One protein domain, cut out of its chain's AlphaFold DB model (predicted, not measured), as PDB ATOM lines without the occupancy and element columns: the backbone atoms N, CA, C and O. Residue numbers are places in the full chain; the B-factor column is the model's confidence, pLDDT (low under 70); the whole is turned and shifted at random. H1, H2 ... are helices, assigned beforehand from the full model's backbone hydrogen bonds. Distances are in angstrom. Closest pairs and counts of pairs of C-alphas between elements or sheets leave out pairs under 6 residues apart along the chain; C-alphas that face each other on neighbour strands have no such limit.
ATOM      1  N   GLY A  39     103.739 110.780 159.724       77.12
ATOM      2  CA  GLY A  39     103.193 110.809 161.075       77.12
ATOM      3  C   GLY A  39     101.679 111.069 161.051       77.12
ATOM      4  O   GLY A  39     101.119 111.436 160.012       77.12
ATOM      5  N   PRO A  40     100.983 110.965 162.190       76.75
ATOM      6  CA  PRO A  40      99.517 111.031 162.257       76.75
ATOM      7  C   PRO A  40      98.909 112.269 161.564       76.75
ATOM      8  O   PRO A  40      97.862 112.192 160.918       76.75
ATOM      9  N   ARG A  41      99.608 113.412 161.595       73.69
ATOM     10  CA  ARG A  41      99.244 114.637 160.851       73.69
ATOM     11  C   ARG A  41      99.246 114.446 159.327       73.69
ATOM     12  O   ARG A  41      98.373 114.980 158.642       73.69
ATOM     13  N   GLY A  42     100.217 113.703 158.802       80.50
ATOM     14  CA  GLY A  42     100.353 113.374 157.383       80.50
ATOM     15  C   GLY A  42      99.278 112.398 156.906       80.50
ATOM     16  O   GLY A  42      98.689 112.623 155.848       80.50
ATOM     17  N   LEU A  43      98.950 111.382 157.712       84.94
ATOM     18  CA  LEU A  43      97.841 110.464 157.425       84.94
ATOM     19  C   LEU A  43      96.502 111.211 157.354       84.94
ATOM     20  O   LEU A  43      95.802 111.114 156.348       84.94
ATOM     21  N   ALA A  44      96.212 112.078 158.328       84.62
ATOM     22  CA  ALA A  44      95.000 112.901 158.321       84.62
ATOM     23  C   ALA A  44      94.936 113.887 157.134       84.62
ATOM     24  O   ALA A  44      93.859 114.283 156.686       84.62
ATOM     25  N   ALA A  45      96.077 114.352 156.615       85.25
ATOM     26  CA  ALA A  45      96.110 115.165 155.396       85.25
ATOM     27  C   ALA A  45      95.815 114.332 154.138       85.25
ATOM     28  O   ALA A  45      95.080 114.792 153.263       85.25
ATOM     29  N   ARG A  46      96.343 113.105 154.060       87.88
ATOM     30  CA  ARG A  46      96.076 112.178 152.950       87.88
ATOM     31  C   ARG A  46      94.615 111.748 152.912       87.88
ATOM     32  O   ARG A  46      94.018 111.741 151.842       87.88
ATOM     33  N   GLU A  47      94.037 111.443 154.068       90.31
ATOM     34  CA  GLU A  47      92.629 111.064 154.193       90.31
ATOM     35  C   GLU A  47      91.707 112.176 153.679       90.31
ATOM     36  O   GLU A  47      90.842 111.929 152.840       90.31
ATOM     37  N   ARG A  48      91.973 113.429 154.070       91.56
ATOM     38  CA  ARG A  48      91.257 114.610 153.556       91.56
ATOM     39  C   ARG A  48      91.352 114.741 152.041       91.56
ATOM     40  O   ARG A  48      90.340 114.960 151.382       91.56
ATOM     41  N   GLN A  49      92.550 114.582 151.480       91.19
ATOM     42  CA  GLN A  49      92.737 114.613 150.028       91.19
ATOM     43  C   GLN A  49      91.970 113.494 149.326       91.19
ATOM     44  O   GLN A  49      91.371 113.736 148.279       91.19
ATOM     45  N   ARG A  50      91.949 112.285 149.898       93.06
ATOM     46  CA  ARG A  50      91.195 111.162 149.336       93.06
ATOM     47  C   ARG A  50      89.693 111.396 149.390       93.06
ATOM     48  O   ARG A  50      89.048 111.228 148.361       93.06
ATOM     49  N   LYS A  51      89.165 111.848 150.528       93.69
ATOM     50  CA  LYS A  51      87.738 112.136 150.704       93.69
ATOM     51  C   LYS A  51      87.266 113.245 149.762       93.69
ATOM     52  O   LYS A  51      86.430 112.996 148.900       93.69
ATOM     53  N   CYS A  52      87.907 114.417 149.811       94.94
ATOM     54  CA  CYS A  52      87.569 115.530 148.920       94.94
ATOM     55  C   CYS A  52      87.784 115.176 147.437       94.94
ATOM     56  O   CYS A  52      87.057 115.648 146.568       94.94
ATOM     57  N   GLY A  53      88.781 114.340 147.126       94.12
ATOM     58  CA  GLY A  53      89.053 113.896 145.758       94.12
ATOM     59  C   GLY A  53      88.024 112.911 145.226       94.12
ATOM     60  O   GLY A  53      87.706 112.950 144.039       94.12
ATOM     61  N   ALA A  54      87.513 112.020 146.070       95.44
ATOM     62  CA  ALA A  54      86.430 111.115 145.707       95.44
ATOM     63  C   ALA A  54      85.140 111.902 145.446       95.44
ATOM     64  O   ALA A  54      84.554 111.750 144.376       95.44
ATOM     65  N   GLU A  55      84.778 112.811 146.357       93.12
ATOM     66  CA  GLU A  55      83.593 113.665 146.220       93.12
ATOM     67  C   GLU A  55      83.651 114.484 144.926       93.12
ATOM     68  O   GLU A  55      82.746 114.399 144.103       93.12
ATOM     69  N   TRP A  56      84.761 115.181 144.667       93.25
ATOM     70  CA  TRP A  56      84.913 115.971 143.443       93.25
ATOM     71  C   TRP A  56      84.816 115.146 142.164       93.25
ATOM     72  O   TRP A  56      84.251 115.610 141.178       93.25
ATOM     73  N   ARG A  57      85.378 113.932 142.132       92.88
ATOM     74  CA  ARG A  57      85.269 113.080 140.939       92.88
ATOM     75  C   ARG A  57      83.830 112.627 140.705       92.88
ATOM     76  O   ARG A  57      83.440 112.569 139.544       92.88
ATOM     77  N   ALA A  58      83.070 112.389 141.774       94.56
ATOM     78  CA  ALA A  58      81.662 112.003 141.713       94.56
ATOM     79  C   ALA A  58      80.717 113.152 141.309       94.56
ATOM     80  O   ALA A  58      79.620 112.885 140.828       94.56
ATOM     81  N   LEU A  59      81.129 114.416 141.465       91.88
ATOM     82  CA  LEU A  59      80.315 115.569 141.065       91.88
ATOM     83  C   LEU A  59      80.111 115.649 139.546       91.88
ATOM     84  O   LEU A  59      81.048 115.457 138.752       91.88
ATOM     85  N   THR A  60      78.904 116.048 139.147       94.06
ATOM     86  CA  THR A  60      78.592 116.365 137.750       94.06
ATOM     87  C   THR A  60      79.318 117.644 137.300       94.06
ATOM     88  O   THR A  60      79.775 118.433 138.134       94.06
ATOM     89  N   PRO A  61      79.449 117.903 135.987       90.00
ATOM     90  CA  PRO A  61      80.005 119.165 135.496       90.00
ATOM     91  C   PRO A  61      79.253 120.404 136.009       90.00
ATOM     92  O   PRO A  61      79.890 121.410 136.320       90.00
ATOM     93  N   ALA A  62      77.926 120.313 136.157       89.88
ATOM     94  CA  ALA A  62      77.102 121.388 136.706       89.88
ATOM     95  C   ALA A  62      77.438 121.653 138.184       89.88
ATOM     96  O   ALA A  62      77.691 122.794 138.575       89.88
ATOM     97  N   ASP A  63      77.559 120.594 138.989       89.69
ATOM     98  CA  ASP A  63      77.921 120.718 140.406       89.69
ATOM     99  C   ASP A  63      79.346 121.242 140.596       89.69
ATOM    100  O   ASP A  63      79.613 122.032 141.504       89.69
ATOM    101  N   LYS A  64      80.278 120.831 139.727       90.88
ATOM    102  CA  LYS A  64      81.653 121.350 139.710       90.88
ATOM    103  C   LYS A  64      81.671 122.848 139.422       90.88
ATOM    104  O   LYS A  64      82.407 123.575 140.086       90.88
ATOM    105  N   ALA A  65      80.850 123.319 138.480       88.06
ATOM    106  CA  ALA A  65      80.725 124.743 138.184       88.06
ATOM    107  C   ALA A  65      80.189 125.538 139.390       88.06
ATOM    108  O   ALA A  65      80.717 126.608 139.690       88.06
ATOM    109  N   ALA A  66      79.221 124.986 140.130       87.50
ATOM    110  CA  ALA A  66      78.639 125.626 141.314       87.50
ATOM    111  C   ALA A  66      79.564 125.614 142.547       87.50
ATOM    112  O   ALA A  66      79.643 126.594 143.289       87.50
ATOM    113  N   GLN A  67      80.288 124.516 142.785       82.25
ATOM    114  CA  GLN A  67      81.106 124.329 143.995       82.25
ATOM    115  C   GLN A  67      82.563 124.806 143.852       82.25
ATOM    116  O   GLN A  67      83.353 124.719 144.798       82.25
ATOM    117  N   GLY A  68      82.899 125.371 142.693       81.62
ATOM    118  CA  GLY A  68      84.202 125.933 142.361       81.62
ATOM    119  C   GLY A  68      84.808 125.171 141.186       81.62
ATOM    120  O   GLY A  68      85.381 124.119 141.433       81.62
ATOM    121  N   PRO A  69      84.774 125.697 139.946       86.56
ATOM    122  CA  PRO A  69      85.058 124.956 138.702       86.56
ATOM    123  C   PRO A  69      86.470 124.363 138.621       86.56
ATOM    124  O   PRO A  69      86.767 123.532 137.763       86.56
ATOM    125  N   ARG A  70      87.359 124.796 139.514       91.12
ATOM    126  CA  ARG A  70      88.739 124.347 139.615       91.12
ATOM    127  C   ARG A  70      88.937 123.560 140.904       91.12
ATOM    128  O   ARG A  70      88.640 124.038 141.998       91.12
ATOM    129  N   TRP A  71      89.567 122.397 140.767       89.31
ATOM    130  CA  TRP A  71      89.956 121.506 141.863       89.31
ATOM    131  C   TRP A  71      90.535 122.203 143.115       89.31
ATOM    132  O   TRP A  71      90.012 121.955 144.200       89.31
ATOM    133  N   PRO A  72      91.552 123.093 143.035       91.94
ATOM    134  CA  PRO A  72      92.109 123.735 144.234       91.94
ATOM    135  C   PRO A  72      91.093 124.601 144.999       91.94
ATOM    136  O   PRO A  72      91.192 124.756 146.219       91.94
ATOM    137  N   GLN A  73      90.090 125.132 144.299       92.50
ATOM    138  CA  GLN A  73      89.055 125.984 144.873       92.50
ATOM    139  C   GLN A  73      88.024 125.152 145.640       92.50
ATOM    140  O   GLN A  73      87.697 125.476 146.784       92.50
ATOM    141  N   TYR A  74      87.602 124.028 145.059       94.06
ATOM    142  CA  TYR A  74      86.770 123.045 145.743       94.06
ATOM    143  C   TYR A  74      87.489 122.403 146.934       94.06
ATOM    144  O   TYR A  74      86.939 122.343 148.031       94.06
ATOM    145  N   TYR A  75      88.744 121.981 146.753       93.69
ATOM    146  CA  TYR A  75      89.536 121.333 147.799       93.69
ATOM    147  C   TYR A  75      89.663 122.214 149.048       93.69
ATOM    148  O   TYR A  75      89.442 121.743 150.164       93.69
ATOM    149  N   SER A  76      89.936 123.510 148.866       92.50
ATOM    150  CA  SER A  76      90.025 124.468 149.973       92.50
ATOM    151  C   SER A  76      88.710 124.573 150.758       92.50
ATOM    152  O   SER A  76      88.725 124.590 151.991       92.50
ATOM    153  N   ARG A  77      87.560 124.579 150.066       92.69
ATOM    154  CA  ARG A  77      86.228 124.588 150.698       92.69
ATOM    155  C   ARG A  77      85.916 123.270 151.406       92.69
ATOM    156  O   ARG A  77      85.480 123.299 152.552       92.69
ATOM    157  N   CYS A  78      86.184 122.137 150.759       94.25
ATOM    158  CA  CYS A  78      85.967 120.808 151.326       94.25
ATOM    159  C   CYS A  78      86.779 120.608 152.612       94.25
ATOM    160  O   CYS A  78      86.228 120.227 153.641       94.25
ATOM    161  N   VAL A  79      88.073 120.946 152.601       93.19
ATOM    162  CA  VAL A  79      88.924 120.837 153.796       93.19
ATOM    163  C   VAL A  79      88.448 121.762 154.911       93.19
ATOM    164  O   VAL A  79      88.533 121.376 156.075       93.19
ATOM    165  N   ARG A  80      87.957 122.965 154.587       93.00
ATOM    166  CA  ARG A  80      87.394 123.885 155.582       93.00
ATOM    167  C   ARG A  80      86.147 123.294 156.244       93.00
ATOM    168  O   ARG A  80      86.149 123.163 157.461       93.00
ATOM    169  N   ARG A  81      85.187 122.801 155.450       91.38
ATOM    170  CA  ARG A  81      84.008 122.069 155.947       91.38
ATOM    171  C   ARG A  81      84.419 120.891 156.839       91.38
ATOM    172  O   ARG A  81      83.866 120.709 157.914       91.38
ATOM    173  N   LEU A  82      85.410 120.102 156.417       89.75
ATOM    174  CA  LEU A  82      85.853 118.932 157.181       89.75
ATOM    175  C   LEU A  82      86.529 119.296 158.512       89.75
ATOM    176  O   LEU A  82      86.494 118.505 159.448       89.75
ATOM    177  N   LYS A  83      87.188 120.459 158.584       86.81
ATOM    178  CA  LYS A  83      87.763 120.981 159.831       86.81
ATOM    179  C   LYS A  83      86.671 121.485 160.770       86.81
ATOM    180  O   LYS A  83      86.736 121.172 161.947       86.81
ATOM    181  N   GLU A  84      85.687 122.214 160.244       89.56
ATOM    182  CA  GLU A  84      84.540 122.726 161.009       89.56
ATOM    183  C   GLU A  84      83.695 121.583 161.598       89.56
ATOM    184  O   GLU A  84      83.266 121.674 162.734       89.56
ATOM    185  N   GLN A  85      83.531 120.467 160.879       84.19
ATOM    186  CA  GLN A  85      82.829 119.272 161.379       84.19
ATOM    187  C   GLN A  85      83.581 118.492 162.470       84.19
ATOM    188  O   GLN A  85      83.012 117.580 163.065       84.19
ATOM    189  N   ARG A  86      84.874 118.771 162.671       77.50
ATOM    190  CA  ARG A  86      85.740 118.071 163.635       77.50
ATOM    191  C   ARG A  86      86.164 118.976 164.804       77.50
ATOM    192  O   ARG A  86      86.948 118.529 165.638       77.50
ATOM    193  N   ALA A  87      85.722 120.233 164.807       63.91
ATOM    194  CA  ALA A  87      85.915 121.182 165.900       63.91
ATOM    195  C   ALA A  87      84.807 120.999 166.942       63.91
ATOM    196  O   ALA A  87      85.136 121.131 168.137       63.91
TER     197      ALA A  87
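What this domain is: This is residues 39 to 87 of the 87 residues of an uncharacterized protein of Methylobacterium aquaticum (UniProt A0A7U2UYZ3). A long helix, H1, is crossed at a steep tilt by a second helix, H3, which packs on residues 48 to 56 of H1 and runs the opposite way, and the short helix H2 sits at the turn between them. The first residues of the printed part, 39 to 44, stick out beyond the crossing as a free arm. The printed part has 49 residues with three named helices, in the order H1, H2, H3, and no named strand; the class is all helix. It is only just compact, close to loose, with a radius of gyration of the C-alphas of 11.4 A, and its outline is elongated, 36 by 19 by 14 A.

How they stand to each other: Begin with H1, residues 40 to 58, and look along it for H3, residues 71 to 84. The two touch, H1 with residues 48 to 56 alone, and their closest C-alphas are those of Cys 52 and Cys 78, 6.0 A apart. They run opposite ways at a steep tilt of 58 degrees. Between them in the chain comes H2, residues 61 to 67, which is close to H1 but not clearly touching it: the closest C-alphas, of Trp 56 and Lys 64, are 7.3 A apart. H1 and H2 run opposite ways at a steep tilt of 47 degrees. H2 is also close to H3 but not clearly touching it, with the closest C-alphas, those of Gln 67 and Tyr 74, 6.1 A apart. These two run the same way at a steep tilt of 50 degrees. In the backbones of H1, H2 and H3 every O i to N i+4 pair is within hydrogen-bond range.

Where its parts are: Find C-alpha 40 at (99.517, 111.031, 162.257); from there H1 runs 27.2 A to C-alpha 58 at (81.662, 112.003, 141.713). After a tight link of 2 residues, H2 begins at Pro 61 and ends at Gln 67, 10.0 A from first to last C-alpha. A tight link of 3 residues follows, and H3 goes 19.9 A from Trp 71 to Glu 84, whose C-alpha is at (84.540, 122.726, 161.009).

The domain as a whole: The two C-alphas farthest apart are those of Gly 39 and Ala 62, 37.2 A. From the first printed C-alpha, of Gly 39, to the last, of Ala 87, is 20.7 A, and Ala 87 is the chain's last residue. The printed part has no cut, and neither link is long. Residues 39 to 44, of which 40 to 44 belong to H1, stand free. The mean pLDDT of the printed part is 88.6; look to residue 87 for the one value under 70.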